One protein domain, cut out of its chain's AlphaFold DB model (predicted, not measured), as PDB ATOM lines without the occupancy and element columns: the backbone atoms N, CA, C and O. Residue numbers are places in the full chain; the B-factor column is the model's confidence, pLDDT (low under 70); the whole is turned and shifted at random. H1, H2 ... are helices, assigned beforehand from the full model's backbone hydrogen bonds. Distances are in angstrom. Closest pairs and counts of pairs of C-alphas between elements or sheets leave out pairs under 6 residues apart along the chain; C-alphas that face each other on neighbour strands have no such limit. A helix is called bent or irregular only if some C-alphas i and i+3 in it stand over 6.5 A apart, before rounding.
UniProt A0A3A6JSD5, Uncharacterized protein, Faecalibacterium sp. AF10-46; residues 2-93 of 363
ATOM      1  N   SER A   2     142.580 148.595 134.580       50.66
ATOM      2  CA  SER A   2     141.768 149.301 133.565       50.66
ATOM      3  C   SER A   2     140.946 150.485 134.087       50.66
ATOM      4  O   SER A   2     140.468 151.260 133.274       50.66
ATOM      5  N   GLU A   3     140.821 150.676 135.404       37.69
ATOM      6  CA  GLU A   3     140.169 151.871 135.978       37.69
ATOM      7  C   GLU A   3     141.182 152.957 136.361       37.69
ATOM      8  O   GLU A   3     140.961 154.137 136.116       37.69
ATOM      9  N   GLU A   4     142.355 152.563 136.862       33.38
ATOM     10  CA  GLU A   4     143.390 153.504 137.312       33.38
ATOM     11  C   GLU A   4     144.146 154.167 136.143       33.38
ATOM     12  O   GLU A   4     144.620 155.293 136.264       33.38
ATOM     13  N   LEU A   5     144.189 153.516 134.969       34.31
ATOM     14  CA  LEU A   5     144.765 154.097 133.748       34.31
ATOM     15  C   LEU A   5     143.808 155.081 133.046       34.31
ATOM     16  O   LEU A   5     144.269 155.968 132.334       34.31
ATOM     17  N   ALA A   6     142.491 154.946 133.252       38.81
ATOM     18  CA  ALA A   6     141.495 155.869 132.704       38.81
ATOM     19  C   ALA A   6     141.472 157.204 133.473       38.81
ATOM     20  O   ALA A   6     141.254 158.259 132.883       38.81
ATOM     21  N   ALA A   7     141.784 157.176 134.774       39.84
ATOM     22  CA  ALA A   7     141.895 158.375 135.604       39.84
ATOM     23  C   ALA A   7     143.106 159.266 135.247       39.84
ATOM     24  O   ALA A   7     143.100 160.456 135.550       39.84
ATOM     25  N   ALA A   8     144.130 158.725 134.575       41.03
ATOM     26  CA  ALA A   8     145.378 159.439 134.286       41.03
ATOM     27  C   ALA A   8     145.297 160.448 133.117       41.03
ATOM     28  O   ALA A   8     146.251 161.192 132.898       41.03
ATOM     29  N   HIS A   9     144.177 160.502 132.381       55.91
ATOM     30  CA  HIS A   9     144.003 161.363 131.197       55.91
ATOM     31  C   HIS A   9     142.791 162.313 131.255       55.91
ATOM     32  O   HIS A   9     142.465 162.942 130.248       55.91
ATOM     33  N   ALA A  10     142.127 162.456 132.406       72.56
ATOM     34  CA  ALA A  10     141.015 163.397 132.550       72.56
ATOM     35  C   ALA A  10     141.513 164.856 132.538       72.56
ATOM     36  O   ALA A  10     142.493 165.197 133.203       72.56
ATOM     37  N   PHE A  11     140.840 165.726 131.781       85.75
ATOM     38  CA  PHE A  11     141.183 167.146 131.725       85.75
ATOM     39  C   PHE A  11     140.836 167.838 133.055       85.75
ATOM     40  O   PHE A  11     139.741 167.666 133.587       85.75
ATOM     41  N   ASP A  12     141.757 168.641 133.597       87.81
ATOM     42  CA  ASP A  12     141.532 169.341 134.864       87.81
ATOM     43  C   ASP A  12     140.641 170.583 134.680       87.81
ATOM     44  O   ASP A  12     141.055 171.610 134.129       87.81
ATOM     45  N   PHE A  13     139.410 170.498 135.188       89.81
ATOM     46  CA  PHE A  13     138.432 171.589 135.186       89.81
ATOM     47  C   PHE A  13     138.380 172.387 136.496       89.81
ATOM     48  O   PHE A  13     137.514 173.255 136.629       89.81
ATOM     49  N   SER A  14     139.289 172.159 137.452       86.38
ATOM     50  CA  SER A  14     139.316 172.854 138.754       86.38
ATOM     51  C   SER A  14     139.303 174.384 138.626       86.38
ATOM     52  O   SER A  14     138.671 175.089 139.413       86.38
ATOM     53  N   ALA A  15     139.914 174.910 137.562       83.62
ATOM     54  CA  ALA A  15     139.951 176.337 137.247       83.62
ATOM     55  C   ALA A  15     138.574 176.971 136.946       83.62
ATOM     56  O   ALA A  15     138.492 178.200 136.848       83.62
ATOM     57  N   LEU A  16     137.516 176.168 136.772       84.44
ATOM     58  CA  LEU A  16     136.143 176.625 136.538       84.44
ATOM     59  C   LEU A  16     135.330 176.833 137.830       84.44
ATOM     60  O   LEU A  16     134.189 177.289 137.742       84.44
ATOM     61  N   GLY A  17     135.897 176.547 139.010       86.56
ATOM     62  CA  GLY A  17     135.218 176.723 140.300       86.56
ATOM     63  C   GLY A  17     133.921 175.916 140.367       86.56
ATOM     64  O   GLY A  17     133.911 174.746 140.004       86.56
ATOM     65  N   ASP A  18     132.813 176.555 140.740       87.69
ATOM     66  CA  ASP A  18     131.494 175.913 140.883       87.69
ATOM     67  C   ASP A  18     130.952 175.275 139.585       87.69
ATOM     68  O   ASP A  18     129.983 174.516 139.612       87.69
ATOM     69  N   LEU A  19     131.555 175.569 138.427       85.88
ATOM     70  CA  LEU A  19     131.190 174.975 137.137       85.88
ATOM     71  C   LEU A  19     132.023 173.730 136.782       85.88
ATOM     72  O   LEU A  19     131.785 173.132 135.731       85.88
ATOM     73  N   SER A  20     132.991 173.330 137.617       86.56
ATOM     74  CA  SER A  20     133.917 172.230 137.319       86.56
ATOM     75  C   SER A  20     133.211 170.883 137.182       86.56
ATOM     76  O   SER A  20     133.515 170.134 136.263       86.56
ATOM     77  N   GLU A  21     132.237 170.584 138.043       81.56
ATOM     78  CA  GLU A  21     131.487 169.320 138.001       81.56
ATOM     79  C   GLU A  21     130.659 169.202 136.712       81.56
ATOM     80  O   GLU A  21     130.721 168.193 136.012       81.56
ATOM     81  N   GLN A  22     129.983 170.289 136.318       78.75
ATOM     82  CA  GLN A  22     129.240 170.351 135.054       78.75
ATOM     83  C   GLN A  22     130.160 170.225 133.835       78.75
ATOM     84  O   GLN A  22     129.744 169.706 132.796       78.75
ATOM     85  N   ALA A  23     131.398 170.715 133.935       85.12
ATOM     86  CA  ALA A  23     132.396 170.568 132.887       85.12
ATOM     87  C   ALA A  23     132.923 169.128 132.810       85.12
ATOM     88  O   ALA A  23     132.977 168.587 131.714       85.12
ATOM     89  N   VAL A  24     133.197 168.462 133.936       88.12
ATOM     90  CA  VAL A  24     133.581 167.036 133.957       88.12
ATOM     91  C   VAL A  24     132.488 166.165 133.337       88.12
ATOM     92  O   VAL A  24     132.776 165.327 132.487       88.12
ATOM     93  N   GLU A  25     131.224 166.393 133.692       78.12
ATOM     94  CA  GLU A  25     130.104 165.663 133.089       78.12
ATOM     95  C   GLU A  25     130.009 165.937 131.578       78.12
ATOM     96  O   GLU A  25     129.852 165.020 130.774       78.12
ATOM     97  N   THR A  26     130.146 167.201 131.168       80.94
ATOM     98  CA  THR A  26     130.118 167.594 129.749       80.94
ATOM     99  C   THR A  26     131.282 166.978 128.961       80.94
ATOM    100  O   THR A  26     131.100 166.627 127.797       80.94
ATOM    101  N   ASP A  27     132.447 166.817 129.587       86.56
ATOM    102  CA  ASP A  27     133.637 166.185 129.016       86.56
ATOM    103  C   ASP A  27     133.433 164.688 128.779       86.56
ATOM    104  O   ASP A  27     133.633 164.197 127.671       86.56
ATOM    105  N   GLN A  28     132.934 163.979 129.793       80.81
ATOM    106  CA  GLN A  28     132.621 162.555 129.691       80.81
ATOM    107  C   GLN A  28     131.574 162.291 128.606       80.81
ATOM    108  O   GLN A  28     131.712 161.361 127.817       80.81
ATOM    109  N   GLN A  29     130.540 163.132 128.536       75.88
ATOM    110  CA  GLN A  29     129.520 163.014 127.498       75.88
ATOM    111  C   GLN A  29     130.072 163.318 126.100       75.88
ATOM    112  O   GLN A  29     129.681 162.671 125.134       75.88
ATOM    113  N   PHE A  30     131.004 164.263 125.969       82.06
ATOM    114  CA  PHE A  30     131.679 164.507 124.699       82.06
ATOM    115  C   PHE A  30     132.501 163.288 124.246       82.06
ATOM    116  O   PHE A  30     132.371 162.875 123.091       82.06
ATOM    117  N   ASP A  31     133.276 162.678 125.147       83.94
ATOM    118  CA  ASP A  31     134.138 161.524 124.845       83.94
ATOM    119  C   ASP A  31     133.359 160.276 124.416       83.94
ATOM    120  O   ASP A  31     133.852 159.488 123.613       83.94
ATOM    121  N   LEU A  32     132.124 160.111 124.898       75.19
ATOM    122  CA  LEU A  32     131.251 159.010 124.479       75.19
ATOM    123  C   LEU A  32     130.837 159.087 123.005       75.19
ATOM    124  O   LEU A  32     130.488 158.059 122.433       75.19
ATOM    125  N   HIS A  33     130.857 160.281 122.409       72.81
ATOM    126  CA  HIS A  33     130.294 160.532 121.080       72.81
ATOM    127  C   HIS A  33     131.335 160.972 120.051       72.81
ATOM    128  O   HIS A  33     131.173 160.770 118.844       72.81
ATOM    129  N   TYR A  34     132.413 161.605 120.504       78.50
ATOM    130  CA  TYR A  34     133.415 162.168 119.615       78.50
ATOM    131  C   TYR A  34     134.225 161.076 118.901       78.50
ATOM    132  O   TYR A  34     134.881 160.248 119.522       78.50
ATOM    133  N   GLY A  35     134.184 161.082 117.564       71.50
ATOM    134  CA  GLY A  35     134.963 160.169 116.719       71.50
ATOM    135  C   GLY A  35     134.409 158.743 116.589       71.50
ATOM    136  O   GLY A  35     135.024 157.937 115.894       71.50
ATOM    137  N   ILE A  36     133.257 158.434 117.197       70.06
ATOM    138  CA  ILE A  36     132.661 157.088 117.179       70.06
ATOM    139  C   ILE A  36     131.956 156.786 115.849       70.06
ATOM    140  O   ILE A  36     132.236 155.766 115.219       70.06
ATOM    141  N   ALA A  37     131.059 157.666 115.393       61.47
ATOM    142  CA  ALA A  37     130.332 157.498 114.134       61.47
ATOM    143  C   ALA A  37     129.852 158.842 113.554       61.47
ATOM    144  O   ALA A  37     129.692 159.836 114.265       61.47
ATOM    145  N   GLN A  38     129.617 158.887 112.237       50.62
ATOM    146  CA  GLN A  38     129.233 160.118 111.528       50.62
ATOM    147  C   GLN A  38     127.880 160.681 112.001       50.62
ATOM    148  O   GLN A  38     127.641 161.886 111.934       50.62
ATOM    149  N   ASP A  39     126.984 159.825 112.480       48.72
ATOM    150  CA  ASP A  39     125.665 160.192 112.984       48.72
ATOM    151  C   ASP A  39     125.672 160.760 114.409       48.72
ATOM    152  O   ASP A  39     124.706 161.439 114.766       48.72
ATOM    153  N   GLU A  40     126.754 160.575 115.168       59.59
ATOM    154  CA  GLU A  40     126.934 161.128 116.519       59.59
ATOM    155  C   GLU A  40     127.633 162.497 116.533       59.59
ATOM    156  O   GLU A  40     127.637 163.194 117.548       59.59
ATOM    157  N   TYR A  41     128.127 162.955 115.378       69.00
ATOM    158  CA  TYR A  41     128.817 164.241 115.222       69.00
ATOM    159  C   TYR A  41     128.025 165.440 115.772       69.00
ATOM    160  O   TYR A  41     128.593 166.356 116.371       69.00
ATOM    161  N   LEU A  42     126.700 165.440 115.601       64.12
ATOM    162  CA  LEU A  42     125.836 166.517 116.094       64.12
ATOM    163  C   LEU A  42     125.771 166.547 117.626       64.12
ATOM    164  O   LEU A  42     125.725 167.624 118.215       64.12
ATOM    165  N   ILE A  43     125.825 165.379 118.268       65.06
ATOM    166  CA  ILE A  43     125.852 165.258 119.728       65.06
ATOM    167  C   ILE A  43     127.177 165.812 120.259       65.06
ATOM    168  O   ILE A  43     127.186 166.631 121.180       65.06
ATOM    169  N   SER A  44     128.294 165.482 119.605       73.94
ATOM    170  CA  SER A  44     129.594 166.079 119.920       73.94
ATOM    171  C   SER A  44     129.580 167.608 119.770       73.94
ATOM    172  O   SER A  44     130.119 168.307 120.624       73.94
ATOM    173  N   CYS A  45     128.916 168.158 118.742       76.56
ATOM    174  CA  CYS A  45     128.769 169.612 118.571       76.56
ATOM    175  C   CYS A  45     128.021 170.270 119.744       76.56
ATOM    176  O   CYS A  45     128.424 171.336 120.215       76.56
ATOM    177  N   ILE A  46     126.965 169.629 120.258       76.19
ATOM    178  CA  ILE A  46     126.195 170.121 121.412       76.19
ATOM    179  C   ILE A  46     127.080 170.208 122.660       76.19
ATOM    180  O   ILE A  46     127.070 171.236 123.348       76.19
ATOM    181  N   TYR A  47     127.870 169.171 122.946       81.81
ATOM    182  CA  TYR A  47     128.740 169.163 124.125       81.81
ATOM    183  C   TYR A  47     129.930 170.120 123.991       81.81
ATOM    184  O   TYR A  47     130.254 170.804 124.961       81.81
ATOM    185  N   VAL A  48     130.487 170.305 122.789       86.12
ATOM    186  CA  VAL A  48     131.489 171.359 122.524       86.12
ATOM    187  C   VAL A  48     130.906 172.751 122.782       86.12
ATOM    188  O   VAL A  48     131.543 173.579 123.437       86.12
ATOM    189  N   ALA A  49     129.677 173.015 122.334       82.19
ATOM    190  CA  ALA A  49     128.993 174.280 122.593       82.19
ATOM    191  C   ALA A  49     128.629 174.465 124.079       82.19
ATOM    192  O   ALA A  49     128.633 175.581 124.599       82.19
ATOM    193  N   LYS A  50     128.288 173.390 124.801       83.44
ATOM    194  CA  LYS A  50     128.057 173.432 126.258       83.44
ATOM    195  C   LYS A  50     129.356 173.741 127.010       83.44
ATOM    196  O   LYS A  50     129.354 174.630 127.858       83.44
ATOM    197  N   MET A  51     130.463 173.094 126.646       87.88
ATOM    198  CA  MET A  51     131.783 173.347 127.231       87.88
ATOM    199  C   MET A  51     132.264 174.779 126.964       87.88
ATOM    200  O   MET A  51     132.767 175.462 127.861       87.88
ATOM    201  N   HIS A  52     132.048 175.272 125.743       88.94
ATOM    202  CA  HIS A  52     132.302 176.664 125.370       88.94
ATOM    203  C   HIS A  52     131.511 177.641 126.251       88.94
ATOM    204  O   HIS A  52     132.090 178.554 126.835       88.94
ATOM    205  N   ALA A  53     130.216 177.397 126.467       86.12
ATOM    206  CA  ALA A  53     129.394 178.238 127.333       86.12
ATOM    207  C   ALA A  53     129.827 178.202 128.814       86.12
ATOM    208  O   ALA A  53     129.833 179.242 129.472       86.12
ATOM    209  N   LEU A  54     130.194 177.031 129.352       85.56
ATOM    210  CA  LEU A  54     130.665 176.886 130.740       85.56
ATOM    211  C   LEU A  54     131.972 177.655 130.975       85.56
ATOM    212  O   LEU A  54     132.097 178.420 131.931       85.56
ATOM    213  N   THR A  55     132.924 177.512 130.058       87.56
ATOM    214  CA  THR A  55     134.219 178.207 130.121       87.56
ATOM    215  C   THR A  55     134.098 179.715 129.881       87.56
ATOM    216  O   THR A  55     134.810 180.498 130.519       87.56
ATOM    217  N   ALA A  56     133.159 180.147 129.033       86.12
ATOM    218  CA  ALA A  56     132.823 181.557 128.853       86.12
ATOM    219  C   ALA A  56     132.187 182.167 130.114       86.12
ATOM    220  O   ALA A  56     132.597 183.249 130.532       86.12
ATOM    221  N   LYS A  57     131.250 181.462 130.769       83.69
ATOM    222  CA  LYS A  57     130.627 181.897 132.038       83.69
ATOM    223  C   LYS A  57     131.637 182.057 133.173       83.69
ATOM    224  O   LYS A  57     131.504 182.978 133.970       83.69
ATOM    225  N   ALA A  58     132.667 181.214 133.217       81.38
ATOM    226  CA  ALA A  58     133.770 181.341 134.169       81.38
ATOM    227  C   ALA A  58     134.736 182.508 133.849       81.38
ATOM    228  O   ALA A  58     135.715 182.716 134.569       81.38
ATOM    229  N   GLY A  59     134.515 183.254 132.758       76.81
ATOM    230  CA  GLY A  59     135.392 184.345 132.324       76.81
ATOM    231  C   GLY A  59     136.772 183.862 131.863       76.81
ATOM    232  O   GLY A  59     137.763 184.568 132.038       76.81
ATOM    233  N   ARG A  60     136.866 182.636 131.328       72.81
ATOM    234  CA  ARG A  60     138.125 181.975 130.924       72.81
ATOM    235  C   ARG A  60     138.190 181.703 129.412       72.81
ATOM    236  O   ARG A  60     138.779 180.709 128.985       72.81
ATOM    237  N   TYR A  61     137.578 182.570 128.601       66.31
ATOM    238  CA  TYR A  61     137.532 182.448 127.139       66.31
ATOM    239  C   TYR A  61     138.702 183.183 126.448       66.31
ATOM    240  O   TYR A  61     138.997 184.321 126.801       66.31
ATOM    241  N   GLY A  62     139.339 182.538 125.455       53.66
ATOM    242  CA  GLY A  62     140.464 183.071 124.662       53.66
ATOM    243  C   GLY A  62     141.850 182.697 125.210       53.66
ATOM    244  O   GLY A  62     142.378 183.386 126.075       53.66
ATOM    245  N   GLY A  63     142.432 181.584 124.740       59.22
ATOM    246  CA  GLY A  63     143.730 181.062 125.218       59.22
ATOM    247  C   GLY A  63     143.687 180.388 126.602       59.22
ATOM    248  O   GLY A  63     144.717 179.971 127.127       59.22
ATOM    249  N   GLY A  64     142.494 180.299 127.202       78.50
ATOM    250  CA  GLY A  64     142.238 179.727 128.526       78.50
ATOM    251  C   GLY A  64     141.793 178.259 128.500       78.50
ATOM    252  O   GLY A  64     142.182 177.478 127.634       78.50
ATOM    253  N   THR A  65     140.956 177.877 129.468       84.81
ATOM    254  CA  THR A  65     140.525 176.489 129.722       84.81
ATOM    255  C   THR A  65     139.856 175.828 128.513       84.81
ATOM    256  O   THR A  65     140.103 174.657 128.259       84.81
ATOM    257  N   TRP A  66     139.075 176.571 127.721       88.25
ATOM    258  CA  TRP A  66     138.435 176.036 126.510       88.25
ATOM    259  C   TRP A  66     139.442 175.641 125.423       88.25
ATOM    260  O   TRP A  66     139.293 174.592 124.804       88.25
ATOM    261  N   THR A  67     140.479 176.465 125.233       89.75
ATOM    262  CA  THR A  67     141.556 176.215 124.266       89.75
ATOM    263  C   THR A  67     142.311 174.944 124.619       89.75
ATOM    264  O   THR A  67     142.365 174.015 123.821       89.75
ATOM    265  N   LYS A  68     142.780 174.859 125.867       89.94
ATOM    266  CA  LYS A  68     143.491 173.677 126.368       89.94
ATOM    267  C   LYS A  68     142.629 172.418 126.312       89.94
ATOM    268  O   LYS A  68     143.143 171.331 126.064       89.94
ATOM    269  N   TRP A  69     141.325 172.563 126.548       91.94
ATOM    270  CA  TRP A  69     140.395 171.447 126.516       91.94
ATOM    271  C   TRP A  69     140.266 170.861 125.112       91.94
ATOM    272  O   TRP A  69     140.578 169.686 124.934       91.94
ATOM    273  N   TYR A  70     139.890 171.647 124.096       90.88
ATOM    274  CA  TYR A  70     139.729 171.075 122.754       90.88
ATOM    275  C   TYR A  70     141.070 170.575 122.180       90.88
ATOM    276  O   TYR A  70     141.088 169.586 121.447       90.88
ATOM    277  N   GLU A  71     142.197 171.200 122.545       90.75
ATOM    278  CA  GLU A  71     143.543 170.735 122.175       90.75
ATOM    279  C   GLU A  71     143.851 169.361 122.781       90.75
ATOM    280  O   GLU A  71     144.364 168.486 122.084       90.75
ATOM    281  N   SER A  72     143.468 169.128 124.043       90.12
ATOM    282  CA  SER A  72     143.593 167.812 124.692       90.12
ATOM    283  C   SER A  72     142.768 166.724 124.002       90.12
ATOM    284  O   SER A  72     143.156 165.558 124.009       90.12
ATOM    285  N   LYS A  73     141.673 167.108 123.335       88.62
ATOM    286  CA  LYS A  73     140.834 166.223 122.513       88.62
ATOM    287  C   LYS A  73     141.343 166.067 121.074       88.62
ATOM    288  O   LYS A  73     140.686 165.436 120.249       88.62
ATOM    289  N   GLY A  74     142.499 166.652 120.748       89.06
ATOM    290  CA  GLY A  74     143.102 166.603 119.415       89.06
ATOM    291  C   GLY A  74     142.361 167.436 118.363       89.06
ATOM    292  O   GLY A  74     142.525 167.200 117.166       89.06
ATOM    293  N   MET A  75     141.522 168.390 118.778       90.50
ATOM    294  CA  MET A  75     140.768 169.250 117.867       90.50
ATOM    295  C   MET A  75     141.590 170.469 117.441       90.50
ATOM    296  O   MET A  75     142.310 171.066 118.239       90.50
ATOM    297  N   SER A  76     141.429 170.897 116.186       91.06
ATOM    298  CA  SER A  76     141.928 172.205 115.745       91.06
ATOM    299  C   SER A  76     140.997 173.334 116.207       91.06
ATOM    300  O   SER A  76     139.794 173.120 116.369       91.06
ATOM    301  N   GLU A  77     141.517 174.560 116.343       89.00
ATOM    302  CA  GLU A  77     140.700 175.742 116.667       89.00
ATOM    303  C   GLU A  77     139.554 175.944 115.660       89.00
ATOM    304  O   GLU A  77     138.425 176.253 116.046       89.00
ATOM    305  N   GLY A  78     139.823 175.721 114.366       87.25
ATOM    306  CA  GLY A  78     138.811 175.798 113.312       87.25
ATOM    307  C   GLY A  78     137.690 174.779 113.520       87.25
ATOM    308  O   GLY A  78     136.517 175.147 113.517       87.25
ATOM    309  N   SER A  79     138.045 173.519 113.794       85.50
ATOM    310  CA  SER A  79     137.084 172.448 114.081       85.50
ATOM    311  C   SER A  79     136.260 172.741 115.334       85.50
ATOM    312  O   SER A  79     135.038 172.619 115.298       85.50
ATOM    313  N   ALA A  80     136.903 173.180 116.419       89.00
ATOM    314  CA  ALA A  80     136.225 173.528 117.663       89.00
ATOM    315  C   ALA A  80     135.223 174.668 117.458       89.00
ATOM    316  O   ALA A  80     134.075 174.551 117.878       89.00
ATOM    317  N   ARG A  81     135.604 175.727 116.732       87.62
ATOM    318  CA  ARG A  81     134.699 176.842 116.412       87.62
ATOM    319  C   ARG A  81     133.528 176.423 115.534       87.62
ATOM    320  O   ARG A  81     132.402 176.813 115.829       87.62
ATOM    321  N   THR A  82     133.761 175.629 114.489       84.62
ATOM    322  CA  THR A  82     132.675 175.117 113.639       84.62
ATOM    323  C   THR A  82     131.725 174.222 114.433       84.62
ATOM    324  O   THR A  82     130.510 174.351 114.300       84.62
ATOM    325  N   MET A  83     132.243 173.356 115.307       85.19
ATOM    326  CA  MET A  83     131.416 172.511 116.172       85.19
ATOM    327  C   MET A  83     130.631 173.326 117.206       85.19
ATOM    328  O   MET A  83     129.455 173.042 117.414       85.19
ATOM    329  N   THR A  84     131.224 174.371 117.794       84.50
ATOM    330  CA  THR A  84     130.507 175.326 118.655       84.50
ATOM    331  C   THR A  84     129.383 176.020 117.891       84.50
ATOM    332  O   THR A  84     128.254 176.010 118.364       84.50
ATOM    333  N   GLN A  85     129.654 176.561 116.697       78.25
ATOM    334  CA  GLN A  85     128.645 177.225 115.859       78.25
ATOM    335  C   GLN A  85     127.491 176.288 115.500       78.25
ATOM    336  O   GLN A  85     126.330 176.668 115.624       78.25
ATOM    337  N   ASN A  86     127.803 175.052 115.104       72.19
ATOM    338  CA  ASN A  86     126.791 174.041 114.820       72.19
ATOM    339  C   ASN A  86     125.972 173.719 116.077       72.19
ATOM    340  O   ASN A  86     124.748 173.713 116.019       72.19
ATOM    341  N   GLY A  87     126.623 173.495 117.223       69.00
ATOM    342  CA  GLY A  87     125.949 173.208 118.490       69.00
ATOM    343  C   GLY A  87     125.077 174.363 118.993       69.00
ATOM    344  O   GLY A  87     123.975 174.125 119.487       69.00
ATOM    345  N   ASP A  88     125.519 175.609 118.829       69.12
ATOM    346  CA  ASP A  88     124.729 176.796 119.163       69.12
ATOM    347  C   ASP A  88     123.547 176.978 118.205       69.12
ATOM    348  O   ASP A  88     122.456 177.307 118.666       69.12
ATOM    349  N   ALA A  89     123.708 176.660 116.914       59.38
ATOM    350  CA  ALA A  89     122.606 176.642 115.951       59.38
ATOM    351  C   ALA A  89     121.503 175.635 116.337       59.38
ATOM    352  O   ALA A  89     120.320 175.918 116.149       59.38
ATOM    353  N   PHE A  90     121.863 174.494 116.944       59.22
ATOM    354  CA  PHE A  90     120.886 173.550 117.509       59.22
ATOM    355  C   PHE A  90     120.183 174.086 118.760       59.22
ATOM    356  O   PHE A  90     118.999 173.813 118.945       59.22
ATOM    357  N   LYS A  91     120.868 174.869 119.606       53.16
ATOM    358  CA  LYS A  91     120.246 175.537 120.767       53.16
ATOM    359  C   LYS A  91     119.340 176.703 120.364       53.16
ATOM    360  O   LYS A  91     118.399 177.012 121.088       53.16
ATOM    361  N   SER A  92     119.637 177.369 119.247       42.00
ATOM    362  CA  SER A  92     118.889 178.528 118.747       42.00
ATOM    363  C   SER A  92     117.783 178.182 117.753       42.00
ATOM    364  O   SER A  92     117.099 179.096 117.301       42.00
ATOM    365  N   ALA A  93     117.604 176.906 117.393       45.31
ATOM    366  CA  ALA A  93     116.485 176.474 116.564       45.31
ATOM    367  C   ALA A  93     115.178 176.793 117.300       45.31
ATOM    368  O   ALA A  93     114.807 176.148 118.284       45.31
TER     369      ALA A  93
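AT A GLANCE: This is residues 2 to 93 of the 363 residues of an uncharacterized protein of Faecalibacterium sp. AF10-46 (UniProt A0A3A6JSD5). A helical hairpin, H1 and H2 side by side, makes the core; H4 crosses H2 at close to a right angle on the side away from H1, and the short H3 packs on a third side of H2, near its last turns. A stretch with no named element leads into H1, and its residues 2 to 8 stick out from the body. The printed part has 92 residues with four named helices, in the order H1, H2, H3, H4, and no named strand; its class is all helix. The whole is compact, with a radius of gyration of the C-alphas of 12.8 A, and the C-alphas span 39 by 32 by 21 A along their three main axes.

HOW THE PARTS SIT: The printed part begins with residues 2 to 13, which hold no named element, and of these residues 2 to 8 stand free. H1, residues 14 to 33, follows and has a kink of 94 degrees near residue 21. It is irregular: C-alphas 15 and 18 are 9.2 A apart, against about 5 A in a regular helix, and its line is a rough one. A short link of 7 residues leads to H2, residues 41 to 57, which forms a helical hairpin with H1. H1 and H2 touch, their closest C-alphas being those of Phe 30 and Ser 44, 5.4 A apart. They run opposite ways at a shallow tilt of 4 degrees. A second short link of 7 residues leads to H3, residues 65 to 72, and H2 and H3 are again a helical hairpin. H2 touches H3 with residues 51 to 55 alone, and the closest C-alphas, those of Thr 55 and Trp 66, are 6.0 A apart. The two run opposite ways at a shallow tilt of 34 degrees, only just short of steep. H1 and H3 are close but not clearly touching, with the C-alphas of Ala 15 and Thr 65 the closest at 7.5 A. A tight link of 4 residues joins H3 to H4, residues 77 to 91. H3 and H4 touch only at the corner by their link, where H4 takes part with residues 77 to 80 alone; the closest C-alphas, those of Tyr 70 and Ala 80, are 6.6 A apart. H2 is the hub, touching the three other helices, and it stands about perpendicular to H4 at 85 degrees. The closest C-alphas of H2 and H4, those of Ile 46 and Gly 87, are 4.3 A apart. H1 and H4 are apart. In H2, H3 and H4 every O i to N i+4 pair is within hydrogen-bond range. In H1 10 of 16 such pairs are.

IN THESE COORDINATES: H1, from Ser 14 to His 33, begins with C-alpha 14 at (139.316, 172.854, 138.754) and measures 23.4 A from first to last C-alpha. H2, from Tyr 41 to Lys 57, measures 24.4 A and begins with C-alpha 41 at (128.817, 164.241, 115.222). H3, from Thr 65 to Ser 72, measures 10.5 A. H4, from Glu 77 to Lys 91, measures 20.9 A and ends with C-alpha 91 at (120.246, 175.537, 120.767).

THE WHOLE: The two C-alphas farthest apart, those of Glu 4 and Ala 93, are 41.0 A apart. The printed part, residues 2 to 93, has no cut, and no link between its helices is long. The mean pLDDT of the printed part is 75.3. The model's confidence is low, under 70, in residues 2 to 9, 37 to 43, 61 to 63 and 87 to 93.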